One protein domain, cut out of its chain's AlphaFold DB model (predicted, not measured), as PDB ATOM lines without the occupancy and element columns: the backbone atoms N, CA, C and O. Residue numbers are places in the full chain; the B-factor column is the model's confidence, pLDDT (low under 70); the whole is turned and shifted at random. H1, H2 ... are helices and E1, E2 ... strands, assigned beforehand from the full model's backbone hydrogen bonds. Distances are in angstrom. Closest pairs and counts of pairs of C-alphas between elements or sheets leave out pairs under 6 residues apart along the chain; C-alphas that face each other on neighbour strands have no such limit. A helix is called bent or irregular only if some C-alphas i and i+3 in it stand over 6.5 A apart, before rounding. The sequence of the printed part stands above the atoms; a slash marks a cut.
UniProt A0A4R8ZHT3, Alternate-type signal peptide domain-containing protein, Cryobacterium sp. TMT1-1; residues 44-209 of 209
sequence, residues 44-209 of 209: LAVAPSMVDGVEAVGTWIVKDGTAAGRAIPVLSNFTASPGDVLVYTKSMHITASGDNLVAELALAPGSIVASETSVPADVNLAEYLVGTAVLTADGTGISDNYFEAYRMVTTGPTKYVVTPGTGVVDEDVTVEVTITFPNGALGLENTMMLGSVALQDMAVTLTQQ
ATOM      1  N   LEU A  44     240.311 241.164 252.912       89.50
ATOM      2  CA  LEU A  44     238.994 241.020 252.303       89.50
ATOM      3  C   LEU A  44     238.706 239.544 252.031       89.50
ATOM      4  O   LEU A  44     239.396 238.915 251.230       89.50
ATOM      5  N   ALA A  45     237.684 239.000 252.684       91.69
ATOM      6  CA  ALA A  45     237.282 237.609 252.549       91.69
ATOM      7  C   ALA A  45     235.773 237.435 252.764       91.69
ATOM      8  O   ALA A  45     235.151 238.154 253.544       91.69
ATOM      9  N   VAL A  46     235.209 236.435 252.085       91.25
ATOM     10  CA  VAL A  46     233.859 235.917 252.324       91.25
ATOM     11  C   VAL A  46     233.916 234.393 252.320       91.25
ATOM     12  O   VAL A  46     234.541 233.795 251.443       91.25
ATOM     13  N   ALA A  47     233.290 233.761 253.307       93.00
ATOM     14  CA  ALA A  47     233.210 232.310 253.441       93.00
ATOM     15  C   ALA A  47     231.849 231.904 254.024       93.00
ATOM     16  O   ALA A  47     231.184 232.733 254.638       93.00
ATOM     17  N   PRO A  48     231.395 230.653 253.861       91.31
ATOM     18  CA  PRO A  48     230.236 230.170 254.603       91.31
ATOM     19  C   PRO A  48     230.479 230.263 256.113       91.31
ATOM     20  O   PRO A  48     231.568 229.922 256.584       91.31
ATOM     21  N   SER A  49     229.472 230.695 256.872       92.62
ATOM     22  CA  SER A  49     229.551 230.684 258.334       92.62
ATOM     23  C   SER A  49     229.635 229.253 258.862       92.62
ATOM     24  O   SER A  49     229.093 228.318 258.266       92.62
ATOM     25  N   MET A  50     230.318 229.076 259.992       92.56
ATOM     26  CA  MET A  50     230.564 227.769 260.602       92.56
ATOM     27  C   MET A  50     229.904 227.702 261.978       92.56
ATOM     28  O   MET A  50     230.157 228.546 262.832       92.56
ATOM     29  N   VAL A  51     229.111 226.661 262.220       88.56
ATOM     30  CA  VAL A  51     228.501 226.357 263.519       88.56
ATOM     31  C   VAL A  51     229.050 225.014 263.984       88.56
ATOM     32  O   VAL A  51     228.897 224.006 263.300       88.56
ATOM     33  N   ASP A  52     229.759 225.005 265.116       89.88
ATOM     34  CA  ASP A  52     230.409 223.807 265.674       89.88
ATOM     35  C   ASP A  52     231.334 223.067 264.680       89.88
ATOM     36  O   ASP A  52     231.460 221.842 264.696       89.88
ATOM     37  N   GLY A  53     232.004 223.821 263.800       89.38
ATOM     38  CA  GLY A  53     232.916 223.284 262.782       89.38
ATOM     39  C   GLY A  53     232.224 222.709 261.543       89.38
ATOM     40  O   GLY A  53     232.889 222.089 260.714       89.38
ATOM     41  N   VAL A  54     230.912 222.911 261.410       90.25
ATOM     42  CA  VAL A  54     230.111 222.507 260.251       90.25
ATOM     43  C   VAL A  54     229.560 223.749 259.564       90.25
ATOM     44  O   VAL A  54     229.127 224.692 260.222       90.25
ATOM     45  N   GLU A  55     229.567 223.752 258.235       90.25
ATOM     46  CA  GLU A  55     228.994 224.839 257.446       90.25
ATOM     47  C   GLU A  55     227.506 225.043 257.769       90.25
ATOM     48  O   GLU A  55     226.712 224.096 257.769       90.25
ATOM     49  N   ALA A  56     227.127 226.295 258.030       88.88
ATOM     50  CA  ALA A  56     225.743 226.687 258.230       88.88
ATOM     51  C   ALA A  56     224.939 226.437 256.944       88.88
ATOM     52  O   ALA A  56     225.208 227.009 255.883       88.88
ATOM     53  N   VAL A  57     223.935 225.568 257.046       89.25
ATOM     54  CA  VAL A  57     223.119 225.154 255.902       89.25
ATOM     55  C   VAL A  57     222.183 226.291 255.492       89.25
ATOM     56  O   VAL A  57     221.489 226.867 256.330       89.25
ATOM     57  N   GLY A  58     222.144 226.594 254.196       91.25
ATOM     58  CA  GLY A  58     221.175 227.531 253.639       91.25
ATOM     59  C   GLY A  58     219.761 226.945 253.626       91.25
ATOM     60  O   GLY A  58     219.570 225.733 253.518       91.25
ATOM     61  N   THR A  59     218.748 227.798 253.726       94.06
ATOM     62  CA  THR A  59     217.344 227.371 253.764       94.06
ATOM     63  C   THR A  59     216.551 227.997 252.633       94.06
ATOM     64  O   THR A  59     216.761 229.154 252.291       94.06
ATOM     65  N   TRP A  60     215.633 227.222 252.057       95.81
ATOM     66  CA  TRP A  60     214.711 227.689 251.029       95.81
ATOM     67  C   TRP A  60     213.302 227.809 251.592       95.81
ATOM     68  O   TRP A  60     212.797 226.886 252.241       95.81
ATOM     69  N   ILE A  61     212.638 228.912 251.269       96.38
ATOM     70  CA  ILE A  61     211.200 229.083 251.463       96.38
ATOM     71  C   ILE A  61     210.542 229.522 250.155       96.38
ATOM     72  O   ILE A  61     211.171 230.159 249.314       96.38
ATOM     73  N   VAL A  62     209.254 229.232 250.008       96.12
ATOM     74  CA  VAL A  62     208.373 229.895 249.039       96.12
ATOM     75  C   VAL A  62     207.440 230.839 249.782       96.12
ATOM     76  O   VAL A  62     206.853 230.471 250.805       96.12
ATOM     77  N   LYS A  63     207.294 232.066 249.288       94.19
ATOM     78  CA  LYS A  63     206.295 233.005 249.800       94.19
ATOM     79  C   LYS A  63     204.916 232.553 249.325       94.19
ATOM     80  O   LYS A  63     204.648 232.485 248.134       94.19
ATOM     81  N   ASP A  64     204.037 232.263 250.274       86.12
ATOM     82  CA  ASP A  64     202.674 231.770 250.048       86.12
ATOM     83  C   ASP A  64     201.609 232.748 250.580       86.12
ATOM     84  O   ASP A  64     200.488 232.365 250.910       86.12
ATOM     85  N   GLY A  65     201.976 234.028 250.696       77.50
ATOM     86  CA  GLY A  65     201.140 235.078 251.280       77.50
ATOM     87  C   GLY A  65     201.218 235.172 252.807       77.50
ATOM     88  O   GLY A  65     200.706 236.136 253.376       77.50
ATOM     89  N   THR A  66     201.885 234.232 253.485       82.38
ATOM     90  CA  THR A  66     202.233 234.373 254.906       82.38
ATOM     91  C   THR A  66     203.534 235.161 255.084       82.38
ATOM     92  O   THR A  66     204.399 235.171 254.208       82.38
ATOM     93  N   ALA A  67     203.706 235.810 256.242       78.62
ATOM     94  CA  ALA A  67     204.932 236.558 256.540       78.62
ATOM     95  C   ALA A  67     206.181 235.652 256.560       78.62
ATOM     96  O   ALA A  67     207.237 236.037 256.054       78.62
ATOM     97  N   ALA A  68     206.043 234.436 257.102       85.31
ATOM     98  CA  ALA A  68     207.132 233.470 257.231       85.31
ATOM     99  C   ALA A  68     207.408 232.680 255.938       85.31
ATOM    100  O   ALA A  68     208.543 232.278 255.705       85.31
ATOM    101  N   GLY A  69     206.401 232.484 255.082       91.69
ATOM    102  CA  GLY A  69     206.481 231.571 253.943       91.69
ATOM    103  C   GLY A  69     206.474 230.095 254.358       91.69
ATOM    104  O   GLY A  69     206.394 229.743 255.537       91.69
ATOM    105  N   ARG A  70     206.571 229.212 253.362       95.19
ATOM    106  CA  ARG A  70     206.612 227.755 253.532       95.19
ATOM    107  C   ARG A  70     207.999 227.216 253.204       95.19
ATOM    108  O   ARG A  70     208.506 227.467 252.116       95.19
ATOM    109  N   ALA A  71     208.567 226.409 254.097       95.44
ATOM    110  CA  ALA A  71     209.865 225.771 253.886       95.44
ATOM    111  C   ALA A  71     209.866 224.769 252.716       95.44
ATOM    112  O   ALA A  71     208.910 224.012 252.524       95.44
ATOM    113  N   ILE A  72     210.978 224.734 251.982       94.44
ATOM    114  CA  ILE A  72     211.285 223.768 250.925       94.44
ATOM    115  C   ILE A  72     212.511 222.957 251.379       94.44
ATOM    116  O   ILE A  72     213.644 223.360 251.125       94.44
ATOM    117  N   PRO A  73     212.325 221.818 252.068       91.50
ATOM    118  CA  PRO A  73     213.445 221.047 252.617       91.50
ATOM    119  C   PRO A  73     214.285 220.353 251.536       91.50
ATOM    120  O   PRO A  73     215.454 220.059 251.758       91.50
ATOM    121  N   VAL A  74     213.687 220.073 250.374       90.31
ATOM    122  CA  VAL A  74     214.360 219.464 249.224       90.31
ATOM    123  C   VAL A  74     213.947 220.234 247.978       90.31
ATOM    124  O   VAL A  74     212.833 220.057 247.480       90.31
ATOM    125  N   LEU A  75     214.837 221.096 247.484       89.69
ATOM    126  CA  LEU A  75     214.547 221.990 246.360       89.69
ATOM    127  C   LEU A  75     214.166 221.229 245.082       89.69
ATOM    128  O   LEU A  75     213.253 221.641 244.377       89.69
ATOM    129  N   SER A  76     214.780 220.070 244.824       89.56
ATOM    130  CA  SER A  76     214.479 219.243 243.644       89.56
ATOM    131  C   SER A  76     213.052 218.681 243.612       89.56
ATOM    132  O   SER A  76     212.607 218.218 242.567       89.56
ATOM    133  N   ASN A  77     212.334 218.697 244.741       90.75
ATOM    134  CA  ASN A  77     210.941 218.251 244.821       90.75
ATOM    135  C   ASN A  77     209.943 219.399 244.614       90.75
ATOM    136  O   ASN A  77     208.733 219.170 244.630       90.75
ATOM    137  N   PHE A  78     210.425 220.634 244.479       91.94
ATOM    138  CA  PHE A  78     209.584 221.802 244.294       91.94
ATOM    139  C   PHE A  78     209.324 222.047 242.804       91.94
ATOM    140  O   PHE A  78     210.252 222.216 242.018       91.94
ATOM    141  N   THR A  79     208.049 222.095 242.419       92.19
ATOM    142  CA  THR A  79     207.623 222.503 241.075       92.19
ATOM    143  C   THR A  79     207.086 223.924 241.145       92.19
ATOM    144  O   THR A  79     206.017 224.149 241.713       92.19
ATOM    145  N   ALA A  80     207.828 224.867 240.570       90.75
ATOM    146  CA  ALA A  80     207.436 226.267 240.549       90.75
ATOM    147  C   ALA A  80     206.294 226.531 239.562       90.75
ATOM    148  O   ALA A  80     206.234 225.952 238.475       90.75
ATOM    149  N   SER A  81     205.409 227.444 239.939       89.12
ATOM    150  CA  SER A  81     204.364 228.022 239.098       89.12
ATOM    151  C   SER A  81     204.670 229.491 238.785       89.12
ATOM    152  O   SER A  81     205.439 230.131 239.508       89.12
ATOM    153  N   PRO A  82     204.066 230.061 237.725       89.31
ATOM    154  CA  PRO A  82     204.177 231.488 237.445       89.31
ATOM    155  C   PRO A  82     203.842 232.340 238.674       89.31
ATOM    156  O   PRO A  82     202.776 232.183 239.274       89.31
ATOM    157  N   GLY A  83     204.750 233.244 239.041       85.88
ATOM    158  CA  GLY A  83     204.592 234.144 240.183       85.88
ATOM    159  C   GLY A  83     205.020 233.587 241.537       85.88
ATOM    160  O   GLY A  83     204.948 234.329 242.516       85.88
ATOM    161  N   ASP A  84     205.490 232.339 241.616       92.25
ATOM    162  CA  ASP A  84     206.119 231.840 242.839       92.25
ATOM    163  C   ASP A  84     207.357 232.677 243.176       92.25
ATOM    164  O   ASP A  84     208.196 232.960 242.322       92.25
ATOM    165  N   VAL A  85     207.489 233.054 244.445       93.44
ATOM    166  CA  VAL A  85     208.655 233.787 244.949       93.44
ATOM    167  C   VAL A  85     209.392 232.887 245.921       93.44
ATOM    168  O   VAL A  85     208.845 232.520 246.964       93.44
ATOM    169  N   LEU A  86     210.625 232.525 245.584       94.69
ATOM    170  CA  LEU A  86     211.491 231.714 246.431       94.69
ATOM    171  C   LEU A  86     212.535 232.605 247.083       94.69
ATOM    172  O   LEU A  86     213.106 233.477 246.433       94.69
ATOM    173  N   VAL A  87     212.793 232.359 248.361       94.44
ATOM    174  CA  VAL A  87     213.838 233.044 249.122       94.44
ATOM    175  C   VAL A  87     214.793 231.995 249.662       94.44
ATOM    176  O   VAL A  87     214.367 231.052 250.333       94.44
ATOM    177  N   TYR A  88     216.066 232.161 249.335       95.31
ATOM    178  CA  TYR A  88     217.165 231.426 249.931       95.31
ATOM    179  C   TYR A  88     217.837 232.281 250.990       95.31
ATOM    180  O   TYR A  88     218.256 233.386 250.671       95.31
ATOM    181  N   THR A  89     217.991 231.766 252.203       94.56
ATOM    182  CA  THR A  89     218.659 232.470 253.304       94.56
ATOM    183  C   THR A  89     219.863 231.659 253.763       94.56
ATOM    184  O   THR A  89     219.724 230.471 254.077       94.56
ATOM    185  N   LYS A  90     221.038 232.291 253.830       93.81
ATOM    186  CA  LYS A  90     222.281 231.682 254.321       93.81
ATOM    187  C   LYS A  90     223.115 232.691 255.108       93.81
ATOM    188  O   LYS A  90     223.143 233.874 254.789       93.81
ATOM    189  N   SER A  91     223.816 232.202 256.127       93.44
ATOM    190  CA  SER A  91     224.791 232.986 256.882       93.44
ATOM    191  C   SER A  91     226.178 232.869 256.238       93.44
ATOM    192  O   SER A  91     226.647 231.760 255.951       93.44
ATOM    193  N   MET A  92     226.793 234.017 255.960       92.25
ATOM    194  CA  MET A  92     228.114 234.142 255.350       92.25
ATOM    195  C   MET A  92     229.033 234.924 256.286       92.25
ATOM    196  O   MET A  92     228.694 236.023 256.707       92.25
ATOM    197  N   HIS A  93     230.217 234.395 256.558       92.50
ATOM    198  CA  HIS A  93     231.246 235.066 257.330       92.50
ATOM    199  C   HIS A  93     232.016 236.045 256.440       92.50
ATOM    200  O   HIS A  93     232.612 235.634 255.436       92.50
ATOM    201  N   ILE A  94     231.998 237.331 256.788       91.75
ATOM    202  CA  ILE A  94     232.695 238.390 256.056       91.75
ATOM    203  C   ILE A  94     233.803 238.958 256.933       91.75
ATOM    204  O   ILE A  94     233.537 239.459 258.023       91.75
ATOM    205  N   THR A  95     235.024 238.967 256.395       90.75
ATOM    206  CA  THR A  95     236.157 239.682 256.983       90.75
ATOM    207  C   THR A  95     236.588 240.803 256.041       90.75
ATOM    208  O   THR A  95     237.043 240.545 254.928       90.75
ATOM    209  N   ALA A  96     236.487 242.054 256.475       88.69
ATOM    210  CA  ALA A  96     236.941 243.223 255.737       88.69
ATOM    211  C   ALA A  96     237.672 244.193 256.676       88.69
ATOM    212  O   ALA A  96     237.129 244.624 257.690       88.69
ATOM    213  N   SER A  97     238.908 244.563 256.343       88.94
ATOM    214  CA  SER A  97     239.689 245.548 257.097       88.94
ATOM    215  C   SER A  97     240.473 246.460 256.164       88.94
ATOM    216  O   SER A  97     241.061 246.011 255.182       88.94
ATOM    217  N   GLY A  98     240.498 247.754 256.481       84.00
ATOM    218  CA  GLY A  98     241.265 248.753 255.745       84.00
ATOM    219  C   GLY A  98     240.575 250.112 255.731       84.00
ATOM    220  O   GLY A  98     239.400 250.201 255.391       84.00
ATOM    221  N   ASP A  99     241.338 251.165 256.026       80.94
ATOM    222  CA  ASP A  99     240.813 252.523 256.252       80.94
ATOM    223  C   ASP A  99     240.019 253.100 255.066       80.94
ATOM    224  O   ASP A  99     239.104 253.897 255.257       80.94
ATOM    225  N   ASN A 100     240.360 252.680 253.844       77.50
ATOM    226  CA  ASN A 100     239.716 253.105 252.598       77.50
ATOM    227  C   ASN A 100     239.137 251.916 251.813       77.50
ATOM    228  O   ASN A 100     238.984 252.001 250.595       77.50
ATOM    229  N   LEU A 101     238.895 250.777 252.472       81.00
ATOM    230  CA  LEU A 101     238.356 249.608 251.792       81.00
ATOM    231  C   LEU A 101     236.870 249.819 251.493       81.00
ATOM    232  O   LEU A 101     236.074 250.099 252.386       81.00
ATOM    233  N   VAL A 102     236.507 249.625 250.229       84.56
ATOM    234  CA  VAL A 102     235.128 249.499 249.765       84.56
ATOM    235  C   VAL A 102     235.071 248.228 248.931       84.56
ATOM    236  O   VAL A 102     235.888 248.042 248.029       84.56
ATOM    237  N   ALA A 103     234.144 247.332 249.247       82.88
ATOM    238  CA  ALA A 103     233.947 246.109 248.483       82.88
ATOM    239  C   ALA A 103     232.485 245.927 248.087       82.88
ATOM    240  O   ALA A 103     231.576 246.302 248.818       82.88
ATOM    241  N   GLU A 104     232.271 245.342 246.921       87.06
ATOM    242  CA  GLU A 104     230.971 244.965 246.394       87.06
ATOM    243  C   GLU A 104     230.681 243.502 246.734       87.06
ATOM    244  O   GLU A 104     231.425 242.611 246.319       87.06
ATOM    245  N   LEU A 105     229.594 243.268 247.465       86.19
ATOM    246  CA  LEU A 105     228.976 241.963 247.662       86.19
ATOM    247  C   LEU A 105     227.891 241.765 246.597       86.19
ATOM    248  O   LEU A 105     226.962 242.569 246.487       86.19
ATOM    249  N   ALA A 106     228.004 240.692 245.821       87.81
ATOM    250  CA  ALA A 106     227.090 240.381 244.727       87.81
ATOM    251  C   ALA A 106     226.851 238.874 244.602       87.81
ATOM    252  O   ALA A 106     227.660 238.067 245.063       87.81
ATOM    253  N   LEU A 107     225.762 238.494 243.931       88.19
ATOM    254  CA  LEU A 107     225.537 237.105 243.540       88.19
ATOM    255  C   LEU A 107     226.630 236.672 242.550       88.19
ATOM    256  O   LEU A 107     226.905 237.373 241.574       88.19
ATOM    257  N   ALA A 108     227.249 235.522 242.799       87.06
ATOM    258  CA  ALA A 108     228.316 235.006 241.959       87.06
ATOM    259  C   ALA A 108     227.800 234.660 240.549       87.06
ATOM    260  O   ALA A 108     226.695 234.120 240.395       87.06
ATOM    261  N   PRO A 109     228.601 234.902 239.496       84.12
ATOM    262  CA  PRO A 109     228.300 234.379 238.173       84.12
ATOM    263  C   PRO A 109     228.148 232.853 238.216       84.12
ATOM    264  O   PRO A 109     228.987 232.155 238.781       84.12
ATOM    265  N   GLY A 110     227.084 232.334 237.605       86.06
ATOM    266  CA  GLY A 110     226.798 230.895 237.594       86.06
ATOM    267  C   GLY A 110     226.049 230.368 238.823       86.06
ATOM    268  O   GLY A 110     225.812 229.167 238.898       86.06
ATOM    269  N   SER A 111     225.618 231.232 239.751       87.94
ATOM    270  CA  SER A 111     224.732 230.834 240.858       87.94
ATOM    271  C   SER A 111     223.366 230.321 240.389       87.94
ATOM    272  O   SER A 111     222.732 229.527 241.084       87.94
ATOM    273  N   ILE A 112     222.931 230.750 239.203       92.56
ATOM    274  CA  ILE A 112     221.728 230.285 238.510       92.56
ATOM    275  C   ILE A 112     222.147 229.947 237.083       92.56
ATOM    276  O   ILE A 112     222.666 230.808 236.371       92.56
ATOM    277  N   VAL A 113     221.940 228.702 236.664       94.00
ATOM    278  CA  VAL A 113     222.251 228.247 235.303       94.00
ATOM    279  C   VAL A 113     221.125 227.386 234.757       94.00
ATOM    280  O   VAL A 113     220.390 226.757 235.517       94.00
ATOM    281  N   ALA A 114     220.997 227.340 233.434       95.81
ATOM    282  CA  ALA A 114     220.117 226.391 232.768       95.81
ATOM    283  C   ALA A 114     220.525 224.963 233.148       95.81
ATOM    284  O   ALA A 114     221.717 224.644 233.118       95.81
ATOM    285  N   SER A 115     219.556 224.111 233.490       95.38
ATOM    286  CA  SER A 115     219.838 222.696 233.758       95.38
ATOM    287  C   SER A 115     220.411 222.005 232.518       95.38
ATOM    288  O   SER A 115     221.346 221.216 232.630       95.38
ATOM    289  N   GLU A 116     219.897 222.349 231.335       96.12
ATOM    290  CA  GLU A 116     220.432 221.916 230.051       96.12
ATOM    291  C   GLU A 116     220.472 223.078 229.045       96.12
ATOM    292  O   GLU A 116     219.450 223.621 228.631       96.12
ATOM    293  N   THR A 117     221.671 223.442 228.586       95.94
ATOM    294  CA  THR A 117     221.867 224.567 227.647       95.94
ATOM    295  C   THR A 117     221.283 224.335 226.251       95.94
ATOM    296  O   THR A 117     221.085 225.290 225.501       95.94
ATOM    297  N   SER A 118     220.999 223.083 225.884       96.50
ATOM    298  CA  SER A 118     220.336 222.741 224.621       96.50
ATOM    299  C   SER A 118     218.804 222.822 224.679       96.50
ATOM    300  O   SER A 118     218.161 222.734 223.631       96.50
ATOM    301  N   VAL A 119     218.207 223.028 225.861       96.88
ATOM    302  CA  VAL A 119     216.757 223.192 226.045       96.88
ATOM    303  C   VAL A 119     216.422 224.687 226.138       96.88
ATOM    304  O   VAL A 119     216.765 225.330 227.128       96.88
ATOM    305  N   PRO A 120     215.705 225.275 225.156       94.81
ATOM    306  CA  PRO A 120     215.426 226.713 225.161       94.81
ATOM    307  C   PRO A 120     214.659 227.202 226.394       94.81
ATOM    308  O   PRO A 120     214.895 228.315 226.851       94.81
ATOM    309  N   ALA A 121     213.760 226.382 226.947       93.62
ATOM    310  CA  ALA A 121     213.000 226.746 228.142       93.62
ATOM    311  C   ALA A 121     213.894 226.907 229.383       93.62
ATOM    312  O   ALA A 121     213.669 227.824 230.170       93.62
ATOM    313  N   ASP A 122     214.929 226.071 229.525       96.31
ATOM    314  CA  ASP A 122     215.905 226.139 230.617       96.31
ATOM    315  C   ASP A 122     216.762 227.402 230.499       96.31
ATOM    316  O   ASP A 122     216.969 228.110 231.482       96.31
ATOM    317  N   VAL A 123     217.217 227.713 229.280       95.00
ATOM    318  CA  VAL A 123     218.002 228.922 228.989       95.00
ATOM    319  C   VAL A 123     217.187 230.180 229.270       95.00
ATOM    320  O   VAL A 123     217.636 231.032 230.030       95.00
ATOM    321  N   ASN A 124     215.967 230.266 228.734       92.06
ATOM    322  CA  ASN A 124     215.091 231.417 228.946       92.06
ATOM    323  C   ASN A 124     214.783 231.624 230.435       92.06
ATOM    324  O   ASN A 124     214.794 232.755 230.920       92.06
ATOM    325  N   LEU A 125     214.518 230.535 231.170       92.44
ATOM    326  CA  LEU A 125     214.239 230.610 232.601       92.44
ATOM    327  C   LEU A 125     215.480 231.056 233.381       92.44
ATOM    328  O   LEU A 125     215.372 231.923 234.244       92.44
ATOM    329  N   ALA A 126     216.657 230.508 233.070       93.06
ATOM    330  CA  ALA A 126     217.908 230.913 233.702       93.06
ATOM    331  C   ALA A 126     218.211 232.395 233.460       93.06
ATOM    332  O   ALA A 126     218.482 233.116 234.416       93.06
ATOM    333  N   GLU A 127     218.116 232.870 232.217       90.50
ATOM    334  CA  GLU A 127     218.337 234.278 231.870       90.50
ATOM    335  C   GLU A 127     217.361 235.201 232.604       90.50
ATOM    336  O   GLU A 127     217.773 236.213 233.177       90.50
ATOM    337  N   TYR A 128     216.080 234.827 232.655       89.06
ATOM    338  CA  TYR A 128     215.074 235.587 233.386       89.06
ATOM    339  C   TYR A 128     215.380 235.657 234.885       89.06
ATOM    340  O   TYR A 128     215.327 236.735 235.477       89.06
ATOM    341  N   LEU A 129     215.706 234.524 235.514       90.25
ATOM    342  CA  LEU A 129     215.979 234.464 236.950       90.25
ATOM    343  C   LEU A 129     217.292 235.163 237.312       90.25
ATOM    344  O   LEU A 129     217.332 235.867 238.312       90.25
ATOM    345  N   VAL A 130     218.339 235.050 236.489       88.81
ATOM    346  CA  VAL A 130     219.576 235.836 236.649       88.81
ATOM    347  C   VAL A 130     219.273 237.327 236.565       88.81
ATOM    348  O   VAL A 130     219.768 238.100 237.381       88.81
ATOM    349  N   GLY A 131     218.440 237.734 235.608       84.31
ATOM    350  CA  GLY A 131     218.013 239.118 235.485       84.31
ATOM    351  C   GLY A 131     217.197 239.579 236.692       84.31
ATOM    352  O   GLY A 131     217.378 240.685 237.166       84.31
ATOM    353  N   THR A 132     216.278 238.772 237.210       84.81
ATOM    354  CA  THR A 132     215.302 239.226 238.221       84.81
ATOM    355  C   THR A 132     215.679 238.920 239.665       84.81
ATOM    356  O   THR A 132     214.981 239.384 240.568       84.81
ATOM    357  N   ALA A 133     216.743 238.152 239.906       88.75
ATOM    358  CA  ALA A 133     217.190 237.824 241.252       88.75
ATOM    359  C   ALA A 133     217.493 239.093 242.057       88.75
ATOM    360  O   ALA A 133     218.035 240.066 241.541       88.75
ATOM    361  N   VAL A 134     217.176 239.063 243.345       88.38
ATOM    362  CA  VAL A 134     217.470 240.140 244.290       88.38
ATOM    363  C   VAL A 134     218.257 239.537 245.438       88.38
ATOM    364  O   VAL A 134     217.757 238.665 246.140       88.38
ATOM    365  N   LEU A 135     219.486 239.996 245.625       88.94
ATOM    366  CA  LEU A 135     220.283 239.724 246.809       88.94
ATOM    367  C   LEU A 135     219.980 240.782 247.874       88.94
ATOM    368  O   LEU A 135     219.882 241.962 247.560       88.94
ATOM    369  N   THR A 136     219.858 240.385 249.129       89.94
ATOM    370  CA  THR A 136     219.875 241.281 250.284       89.94
ATOM    371  C   THR A 136     220.914 240.792 251.279       89.94
ATOM    372  O   THR A 136     221.211 239.599 251.348       89.94
ATOM    373  N   ALA A 137     221.511 241.716 252.022       88.81
ATOM    374  CA  ALA A 137     222.467 241.389 253.067       88.81
ATOM    375  C   ALA A 137     222.257 242.307 254.272       88.81
ATOM    376  O   ALA A 137     222.049 243.511 254.101       88.81
ATOM    377  N   ASP A 138     222.313 241.732 255.471       87.75
ATOM    378  CA  ASP A 138     222.162 242.443 256.741       87.75
ATOM    379  C   ASP A 138     223.353 242.148 257.660       87.75
ATOM    380  O   ASP A 138     223.663 240.985 257.942       87.75
ATOM    381  N   GLY A 139     224.044 243.214 258.069       85.19
ATOM    382  CA  GLY A 139     225.261 243.178 258.877       85.19
ATOM    383  C   GLY A 139     225.847 244.575 259.117       85.19
ATOM    384  O   GLY A 139     225.507 245.553 258.447       85.19
ATOM    385  N   THR A 140     226.748 244.682 260.082       84.75
ATOM    386  CA  THR A 140     227.540 245.876 260.379       84.75
ATOM    387  C   THR A 140     228.453 246.228 259.204       84.75
ATOM    388  O   THR A 140     229.176 245.399 258.662       84.75
ATOM    389  N   GLY A 141     228.453 247.498 258.795       81.69
ATOM    390  CA  GLY A 141     229.281 247.951 257.670       81.69
ATOM    391  C   GLY A 141     228.801 247.447 256.305       81.69
ATOM    392  O   GLY A 141     229.459 247.720 255.300       81.69
ATOM    393  N   ILE A 142     227.655 246.759 256.262       85.69
ATOM    394  CA  ILE A 142     226.941 246.384 255.048       85.69
ATOM    395  C   ILE A 142     225.877 247.444 254.785       85.69
ATOM    396  O   ILE A 142     225.019 247.722 255.620       85.69
ATOM    397  N   SER A 143     225.932 248.054 253.612       86.56
ATOM    398  CA  SER A 143     224.923 249.004 253.159       86.56
ATOM    399  C   SER A 143     224.455 248.626 251.772       86.56
ATOM    400  O   SER A 143     225.260 248.221 250.931       86.56
ATOM    401  N   ASP A 144     223.165 248.801 251.518       77.88
ATOM    402  CA  ASP A 144     222.637 248.682 250.169       77.88
ATOM    403  C   ASP A 144     223.338 249.701 249.255       77.88
ATOM    404  O   ASP A 144     223.359 250.901 249.542       77.88
ATOM    405  N   ASN A 145     223.956 249.210 248.180       64.12
ATOM    406  CA  ASN A 145     224.605 250.040 247.169       64.12
ATOM    407  C   ASN A 145     223.673 250.313 245.984       64.12
ATOM    408  O   ASN A 145     224.127 250.615 244.876       64.12
ATOM    409  N   TYR A 146     222.362 250.173 246.185       56.25
ATOM    410  CA  TYR A 146     221.356 250.508 245.197       56.25
ATOM    411  C   TYR A 146     221.400 252.008 244.865       56.25
ATOM    412  O   TYR A 146     220.730 252.852 245.460       56.25
ATOM    413  N   PHE A 147     222.216 252.357 243.872       47.88
ATOM    414  CA  PHE A 147     222.224 253.678 243.266       47.88
ATOM    415  C   PHE A 147     221.004 253.821 242.345       47.88
ATOM    416  O   PHE A 147     220.904 253.143 241.322       47.88
ATOM    417  N   GLU A 148     220.127 254.789 242.637       41.50
ATOM    418  CA  GLU A 148     218.981 255.192 241.793       41.50
ATOM    419  C   GLU A 148     219.353 255.400 240.305       41.50
ATOM    420  O   GLU A 148     218.509 255.237 239.428       41.50
ATOM    421  N   ALA A 149     220.611 255.719 239.978       42.88
ATOM    422  CA  ALA A 149     221.091 255.883 238.602       42.88
ATOM    423  C   ALA A 149     221.141 254.573 237.782       42.88
ATOM    424  O   ALA A 149     221.166 254.631 236.554       42.88
ATOM    425  N   TYR A 150     221.096 253.400 238.429       43.38
ATOM    426  CA  TYR A 150     220.986 252.097 237.760       43.38
ATOM    427  C   TYR A 150     219.524 251.703 237.450       43.38
ATOM    428  O   TYR A 150     219.281 250.662 236.842       43.38
ATOM    429  N   ARG A 151     218.536 252.573 237.756       47.50
ATOM    430  CA  ARG A 151     217.101 252.400 237.419       47.50
ATOM    431  C   ARG A 151     216.794 252.217 235.928       47.50
ATOM    432  O   ARG A 151     215.642 251.968 235.583       47.50
ATOM    433  N   MET A 152     217.774 252.364 235.037       32.38
ATOM    434  CA  MET A 152     217.561 252.218 233.594       32.38
ATOM    435  C   MET A 152     217.686 250.782 233.078       32.38
ATOM    436  O   MET A 152     217.287 250.530 231.945       32.38
ATOM    437  N   VAL A 153     218.141 249.833 233.902       35.19
ATOM    438  CA  VAL A 153     218.028 248.402 233.598       35.19
ATOM    439  C   VAL A 153     217.310 247.736 234.762       35.19
ATOM    440  O   VAL A 153     217.901 247.262 235.723       35.19
ATOM    441  N   THR A 154     215.979 247.728 234.671       45.84
ATOM    442  CA  THR A 154     215.189 246.646 235.265       45.84
ATOM    443  C   THR A 154     215.843 245.339 234.817       45.84
ATOM    444  O   THR A 154     216.125 245.222 233.628       45.84
ATOM    445  N   THR A 155     216.094 244.408 235.736       50.12
ATOM    446  CA  THR A 155     216.766 243.101 235.580       50.12
ATOM    447  C   THR A 155     218.311 243.022 235.709       50.12
ATOM    448  O   THR A 155     219.023 242.890 234.718       50.12
ATOM    449  N   GLY A 156     218.826 243.009 236.951       55.94
ATOM    450  CA  GLY A 156     220.074 242.328 237.355       55.94
ATOM    451  C   GLY A 156     220.134 242.125 238.888       55.94
ATOM    452  O   GLY A 156     219.389 242.814 239.591       55.94
ATOM    453  N   PRO A 157     220.998 241.237 239.431       61.78
ATOM    454  CA  PRO A 157     221.122 241.040 240.874       61.78
ATOM    455  C   PRO A 157     221.552 242.327 241.579       61.78
ATOM    456  O   PRO A 157     222.483 243.011 241.146       61.78
ATOM    457  N   THR A 158     220.868 242.656 242.673       70.75
ATOM    458  CA  THR A 158     221.229 243.766 243.565       70.75
ATOM    459  C   THR A 158     222.610 243.548 244.182       70.75
ATOM    460  O   THR A 158     223.072 242.421 244.374       70.75
ATOM    461  N   LYS A 159     223.288 244.659 244.469       78.12
ATOM    462  CA  LYS A 159     224.667 244.699 244.957       78.12
ATOM    463  C   LYS A 159     224.719 245.471 246.264       78.12
ATOM    464  O   LYS A 159     224.065 246.503 246.391       78.12
ATOM    465  N   TYR A 160     225.540 245.005 247.193       82.31
ATOM    466  CA  TYR A 160     225.750 245.639 248.492       82.31
ATOM    467  C   TYR A 160     227.183 246.136 248.610       82.31
ATOM    468  O   TYR A 160     228.095 245.579 248.005       82.31
ATOM    469  N   VAL A 161     227.378 247.196 249.384       84.81
ATOM    470  CA  VAL A 161     228.697 247.725 249.721       84.81
ATOM    471  C   VAL A 161     229.071 247.289 251.125       84.81
ATOM    472  O   VAL A 161     228.292 247.443 252.063       84.81
ATOM    473  N   VAL A 162     230.296 246.794 251.252       82.06
ATOM    474  CA  VAL A 162     230.969 246.512 252.516       82.06
ATOM    475  C   VAL A 162     232.004 247.604 252.742       82.06
ATOM    476  O   VAL A 162     232.930 247.759 251.943       82.06
ATOM    477  N   THR A 163     231.840 248.375 253.815       85.31
ATOM    478  CA  THR A 163     232.776 249.429 254.221       85.31
ATOM    479  C   THR A 163     233.136 249.254 255.697       85.31
ATOM    480  O   THR A 163     232.332 249.607 256.561       85.31
ATOM    481  N   PRO A 164     234.336 248.743 256.026       80.00
ATOM    482  CA  PRO A 164     234.771 248.597 257.413       80.00
ATOM    483  C   PRO A 164     235.135 249.926 258.096       80.00
ATOM    484  O   PRO A 164     235.223 249.986 259.323       80.00
ATOM    485  N   GLY A 165     235.331 251.007 257.330       70.88
ATOM    486  CA  GLY A 165     235.753 252.310 257.855       70.88
ATOM    487  C   GLY A 165     237.128 252.237 258.528       70.88
ATOM    488  O   GLY A 165     238.007 251.522 258.065       70.88
ATOM    489  N   THR A 166     237.314 252.930 259.659       64.25
ATOM    490  CA  THR A 166     238.545 252.834 260.480       64.25
ATOM    491  C   THR A 166     238.614 251.550 261.323       64.25
ATOM    492  O   THR A 166     239.407 251.469 262.262       64.25
ATOM    493  N   GLY A 167     237.706 250.600 261.090       74.25
ATOM    494  CA  GLY A 167     237.534 249.386 261.877       74.25
ATOM    495  C   GLY A 167     237.756 248.108 261.070       74.25
ATOM    496  O   GLY A 167     238.387 248.098 260.014       74.25
ATOM    497  N   VAL A 168     237.231 247.011 261.610       80.75
ATOM    498  CA  VAL A 168     237.215 245.687 260.983       80.75
ATOM    499  C   VAL A 168     235.768 245.200 260.985       80.75
ATOM    500  O   VAL A 168     235.112 245.260 262.023       80.75
ATOM    501  N   VAL A 169     235.283 244.733 259.838       84.62
ATOM    502  CA  VAL A 169     234.112 243.850 259.752       84.62
ATOM    503  C   VAL A 169     234.661 242.434 259.852       84.62
ATOM    504  O   VAL A 169     235.531 242.076 259.064       84.62
ATOM    505  N   ASP A 170     234.233 241.672 260.850       90.12
ATOM    506  CA  ASP A 170     234.621 240.270 261.046       90.12
ATOM    507  C   ASP A 170     233.464 239.555 261.741       90.12
ATOM    508  O   ASP A 170     233.432 239.403 262.963       90.12
ATOM    509  N   GLU A 171     232.426 239.262 260.968       91.00
ATOM    510  CA  GLU A 171     231.157 238.782 261.505       91.00
ATOM    511  C   GLU A 171     230.386 237.930 260.500       91.00
ATOM    512  O   GLU A 171     230.661 237.912 259.297       91.00
ATOM    513  N   ASP A 172     229.385 237.236 261.027       91.44
ATOM    514  CA  ASP A 172     228.406 236.526 260.228       91.44
ATOM    515  C   ASP A 172     227.317 237.491 259.746       91.44
ATOM    516  O   ASP A 172     226.595 238.101 260.535       91.44
ATOM    517  N   VAL A 173     227.189 237.591 258.429       89.94
ATOM    518  CA  VAL A 173     226.207 238.400 257.711       89.94
ATOM    519  C   VAL A 173     225.113 237.480 257.189       89.94
ATOM    520  O   VAL A 173     225.385 236.422 256.613       89.94
ATOM    521  N   THR A 174     223.854 237.872 257.376       92.19
ATOM    522  CA  THR A 174     222.735 237.130 256.786       92.19
ATOM    523  C   THR A 174     222.549 237.595 255.353       92.19
ATOM    524  O   THR A 174     222.290 238.772 255.116       92.19
ATOM    525  N   VAL A 175     222.678 236.672 254.403       92.25
ATOM    526  CA  VAL A 175     222.434 236.913 252.981       92.25
ATOM    527  C   VAL A 175     221.138 236.225 252.589       92.25
ATOM    528  O   VAL A 175     220.964 235.029 252.841       92.25
ATOM    529  N   GLU A 176     220.250 236.962 251.930       92.75
ATOM    530  CA  GLU A 176     219.082 236.385 251.278       92.75
ATOM    531  C   GLU A 176     219.140 236.593 249.769       92.75
ATOM    532  O   GLU A 176     219.541 237.645 249.280       92.75
ATOM    533  N   VAL A 177     218.722 235.587 249.009       92.62
ATOM    534  CA  VAL A 177     218.542 235.687 247.563       92.62
ATOM    535  C   VAL A 177     217.099 235.352 247.244       92.62
ATOM    536  O   VAL A 177     216.638 234.231 247.447       92.62
ATOM    537  N   THR A 178     216.380 236.349 246.749       92.31
ATOM    538  CA  THR A 178     215.001 236.228 246.297       92.31
ATOM    539  C   THR A 178     214.980 236.039 244.790       92.31
ATOM    540  O   THR A 178     215.488 236.874 244.045       92.31
ATOM    541  N   ILE A 179     214.350 234.962 244.332       91.81
ATOM    542  CA  ILE A 179     214.057 234.719 242.920       91.81
ATOM    543  C   ILE A 179     212.542 234.710 242.727       91.81
ATOM    544  O   ILE A 179     211.805 234.105 243.504       91.81
ATOM    545  N   THR A 180     212.070 235.401 241.694       91.19
ATOM    546  CA  THR A 180     210.645 235.456 241.351       91.19
ATOM    547  C   THR A 180     210.442 234.739 240.035       91.19
ATOM    548  O   THR A 180     211.059 235.098 239.037       91.19
ATOM    549  N   PHE A 181     209.589 233.724 240.023       89.81
ATOM    550  CA  PHE A 181     209.250 233.027 238.795       89.81
ATOM    551  C   PHE A 181     208.421 233.932 237.878       89.81
ATOM    552  O   PHE A 181     207.580 234.693 238.370       89.81
ATOM    553  N   PRO A 182     208.627 233.835 236.550       85.38
ATOM    554  CA  PRO A 182     207.970 234.684 235.567       85.38
ATOM    555  C   PRO A 182     206.464 234.818 235.803       85.38
ATOM    556  O   PRO A 182     205.756 233.819 235.931       85.38
ATOM    557  N   ASN A 183     205.984 236.059 235.860       79.12
ATOM    558  CA  ASN A 183     204.571 236.400 235.975       79.12
ATOM    559  C   ASN A 183     204.326 237.741 235.282       79.12
ATOM    560  O   ASN A 183     204.824 238.779 235.720       79.12
ATOM    561  N   GLY A 184     203.598 237.724 234.177       68.62
ATOM    562  CA  GLY A 184     203.479 238.855 233.276       68.62
ATOM    563  C   GLY A 184     202.281 238.733 232.339       68.62
ATOM    564  O   GLY A 184     201.422 237.856 232.455       68.62
ATOM    565  N   ALA A 185     202.172 239.705 231.432       61.97
ATOM    566  CA  ALA A 185     201.074 239.765 230.480       61.97
ATOM    567  C   ALA A 185     201.219 238.668 229.410       61.97
ATOM    568  O   ALA A 185     202.265 238.549 228.780       61.97
ATOM    569  N   LEU A 186     200.131 237.913 229.214       58.66
ATOM    570  CA  LEU A 186     199.913 236.819 228.257       58.66
ATOM    571  C   LEU A 186     201.123 236.418 227.382       58.66
ATOM    572  O   LEU A 186     201.256 236.881 226.248       58.66
ATOM    573  N   GLY A 187     201.916 235.448 227.851       62.78
ATOM    574  CA  GLY A 187     202.647 234.526 226.975       62.78
ATOM    575  C   GLY A 187     204.171 234.590 227.020       62.78
ATOM    576  O   GLY A 187     204.803 233.726 226.413       62.78
ATOM    577  N   LEU A 188     204.775 235.534 227.750       65.81
ATOM    578  CA  LEU A 188     206.228 235.529 227.974       65.81
ATOM    579  C   LEU A 188     206.658 234.298 228.789       65.81
ATOM    580  O   LEU A 188     207.667 233.666 228.483       65.81
ATOM    581  N   GLU A 189     205.831 233.892 229.750       79.31
ATOM    582  CA  GLU A 189     206.043 232.738 230.630       79.31
ATOM    583  C   GLU A 189     206.014 231.418 229.856       79.31
ATOM    584  O   GLU A 189     206.695 230.465 230.225       79.31
ATOM    585  N   ASN A 190     205.275 231.361 228.741       83.81
ATOM    586  CA  ASN A 190     205.142 230.141 227.940       83.81
ATOM    587  C   ASN A 190     206.485 229.687 227.359       83.81
ATOM    588  O   ASN A 190     206.690 228.492 227.162       83.81
ATOM    589  N   THR A 191     207.401 230.625 227.102       86.62
ATOM    590  CA  THR A 191     208.753 230.320 226.606       86.62
ATOM    591  C   THR A 191     209.652 229.671 227.661       86.62
ATOM    592  O   THR A 191     210.677 229.098 227.306       86.62
ATOM    593  N   MET A 192     209.253 229.752 228.934       89.75
ATOM    594  CA  MET A 192     209.945 229.219 230.111       89.75
ATOM    595  C   MET A 192     209.176 228.050 230.746       89.75
ATOM    596  O   MET A 192     209.617 227.468 231.735       89.75
ATOM    597  N   MET A 193     208.015 227.686 230.192       89.12
ATOM    598  CA  MET A 193     207.204 226.574 230.676       89.12
ATOM    599  C   MET A 193     207.979 225.257 230.543       89.12
ATOM    600  O   MET A 193     208.549 224.978 229.490       89.12
ATOM    601  N   LEU A 194     207.964 224.442 231.605       89.94
ATOM    602  CA  LEU A 194     208.784 223.225 231.755       89.94
ATOM    603  C   LEU A 194     210.302 223.475 231.795       89.94
ATOM    604  O   LEU A 194     211.056 222.506 231.811       89.94
ATOM    605  N   GLY A 195     210.738 224.737 231.834       92.81
ATOM    606  CA  GLY A 195     212.138 225.087 232.014       92.81
ATOM    607  C   GLY A 195     212.651 224.668 233.389       92.81
ATOM    608  O   GLY A 195     211.923 224.687 234.385       92.81
ATOM    609  N   SER A 196     213.925 224.303 233.439       94.50
ATOM    610  CA  SER A 196     214.636 223.910 234.646       94.50
ATOM    611  C   SER A 196     215.932 224.702 234.799       94.50
ATOM    612  O   SER A 196     216.627 224.997 233.826       94.50
ATOM    613  N   VAL A 197     216.267 225.030 236.047       94.88
ATOM    614  CA  VAL A 197     217.526 225.684 236.411       94.88
ATOM    615  C   VAL A 197     218.228 224.912 237.520       94.88
ATOM    616  O   VAL A 197     217.580 224.395 238.433       94.88
ATOM    617  N   ALA A 198     219.556 224.880 237.465       93.62
ATOM    618  CA  ALA A 198     220.394 224.444 238.567       93.62
ATOM    619  C   ALA A 198     220.813 225.662 239.399       93.62
ATOM    620  O   ALA A 198     221.278 226.675 238.868       93.62
ATOM    621  N   LEU A 199     220.619 225.557 240.713       91.50
ATOM    622  CA  LEU A 199     220.924 226.601 241.682       91.50
ATOM    623  C   LEU A 199     222.173 226.187 242.468       91.50
ATOM    624  O   LEU A 199     222.127 225.227 243.233       91.50
ATOM    625  N   GLN A 200     223.282 226.898 242.275       85.00
ATOM    626  CA  GLN A 200     224.595 226.546 242.833       85.00
ATOM    627  C   GLN A 200     224.787 227.191 244.213       85.00
ATOM    628  O   GLN A 200     225.610 228.092 244.383       85.00
ATOM    629  N   ASP A 201     223.939 226.797 245.171       78.06
ATOM    630  CA  ASP A 201     223.895 227.299 246.559       78.06
ATOM    631  C   ASP A 201     223.800 228.825 246.703       78.06
ATOM    632  O   ASP A 201     224.086 229.368 247.772       78.06
ATOM    633  N   MET A 202     223.395 229.515 245.628       86.75
ATOM    634  CA  MET A 202     223.358 230.976 245.534       86.75
ATOM    635  C   MET A 202     224.660 231.619 246.017       86.75
ATOM    636  O   MET A 202     224.647 232.551 246.820       86.75
ATOM    637  N   ALA A 203     225.793 231.092 245.544       85.62
ATOM    638  CA  ALA A 203     227.107 231.601 245.904       85.62
ATOM    639  C   ALA A 203     227.211 233.120 245.687       85.62
ATOM    640  O   ALA A 203     226.590 233.684 244.781       85.62
ATOM    641  N   VAL A 204     228.027 233.773 246.512       87.88
ATOM    642  CA  VAL A 204     228.279 235.217 246.469       87.88
ATOM    643  C   VAL A 204     229.757 235.506 246.256       87.88
ATOM    644  O   VAL A 204     230.622 234.695 246.586       87.88
ATOM    645  N   THR A 205     230.047 236.680 245.714       87.88
ATOM    646  CA  THR A 205     231.401 237.202 245.530       87.88
ATOM    647  C   THR A 205     231.566 238.512 246.271       87.88
ATOM    648  O   THR A 205     230.637 239.317 246.304       87.88
ATOM    649  N   LEU A 206     232.773 238.742 246.780       85.88
ATOM    650  CA  LEU A 206     233.185 240.003 247.379       85.88
ATOM    651  C   LEU A 206     234.347 240.582 246.560       85.88
ATOM    652  O   LEU A 206     235.384 239.935 246.429       85.88
ATOM    653  N   THR A 207     234.163 241.768 245.976       85.50
ATOM    654  CA  THR A 207     235.133 242.389 245.052       85.50
ATOM    655  C   THR A 207     235.488 243.798 245.505       85.50
ATOM    656  O   THR A 207     234.600 244.630 245.648       85.50
ATOM    657  N   GLN A 208     236.771 244.089 245.709       83.25
ATOM    658  CA  GLN A 208     237.230 245.438 246.059       83.25
ATOM    659  C   GLN A 208     237.007 246.430 244.900       83.25
ATOM    660  O   GLN A 208     237.235 246.069 243.744       83.25
ATOM    661  N   GLN A 209     236.580 247.656 245.220       75.81
ATOM    662  CA  GLN A 209     236.352 248.770 244.283       75.81
ATOM    663  C   GLN A 209     237.479 249.808 244.330       75.81
ATOM    664  O   GLN A 209     238.091 249.973 245.413       75.81
TER     665      GLN A 209
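AT A GLANCE: This is residues 44 to 209 of the 209 residues of the protein "Alternate-type signal peptide domain-containing protein" of Cryobacterium sp. TMT1-1 (UniProt A0A4R8ZHT3). Two long, bent strands, E3 and E9, run side by side through a twisted sheet, and a smaller sheet, E7 E8 E4 E11, lies partly face to face with it. Beyond E4 and E11, the short pair E5 and E10 makes a third sheet on which H1 packs, with H2 beside the beginning of H1. The printed part has 166 residues, in order E1 E2 E3 E4 E5 H1 E6 E7 E8 E9 H2 E10 E11, with two named helices and eleven named strands. The class is mixed, helices and strands, with under half of the residues in named elements; neighbour strands are antiparallel, and the largest sheet is branched. The whole is compact, radius of gyration of the C-alphas 17.0 A, spanning 52 by 41 by 34 A.

IN THESE COORDINATES: Find C-alpha 85 at (208.655, 233.787, 244.949); from there E3, residues 85 to 97, runs 35.3 A and bends by 54 degrees at residue 91. E9, residues 168 to 180, runs 34.6 A and bends by 65 degrees at residue 171. In the same sheet look for E1 at residues 44 to 48, starting at (238.994, 241.020, 252.303), E2 at 59 to 63 and E6 at 134 to 138. The second sheet has E7 at 142 to 144, E8 at 160 to 162, E4 at 103 to 107 and E11 at 204 to 208, whose last C-alpha is at (237.230, 245.438, 246.059). E5 is residues 112 to 114 and E10 is 197 to 199. H1, residues 120 to 132, is 18.1 A long; H2 is residues 189 to 192.

HOW THE PARTS SIT: Start at E3: E1 and E2 lie on one side of it, E9 on the other side. Look at N 88 and O 177, 2.9 A, for E3 and E9; N 47 and O 93, 2.9 A, for E1 and E3; and N 61 and O 87, 2.9 A, for the hairpin E2 and E3. E6 is beside E9, with N 136 and O 176 at 2.8 A. In the second sheet, N 143 and O 161 of the hairpin E7 and E8 are 2.9 A apart, N 105 and O 160 of E4 and E8 2.8 A, and N 104 and O 207 of E4 and E11 2.7 A. The closest C-alphas of E1 and E11 are those of Val 46 and Leu 206, 6.5 A. For E5 and E10, N 198 and O 113 are 2.8 A apart. The closest C-alphas of H1 and E5 are those of Asp 122 and Ala 114, 4.7 A. H1 only grazes the branched sheet, with residues 128 to 132. H1 touches H2 with residues 120 to 125 alone, closest at the C-alphas of Ala 121 and Met 192, 4.4 A. Each O i to N i+4 pair in H1 is within hydrogen-bond range; H2 is too short for such a pair.

THE WHOLE: The C-alphas farthest apart are those of Thr 166 and Leu 186, 52.8 A. The printed part has no cut. The links E2 to E3, 21 residues, and E7 to E8, 15 residues, are long. Mean pLDDT of the printed part is 84.6; look for values under 70 at residues 145 to 157, 166 and 184 to 188.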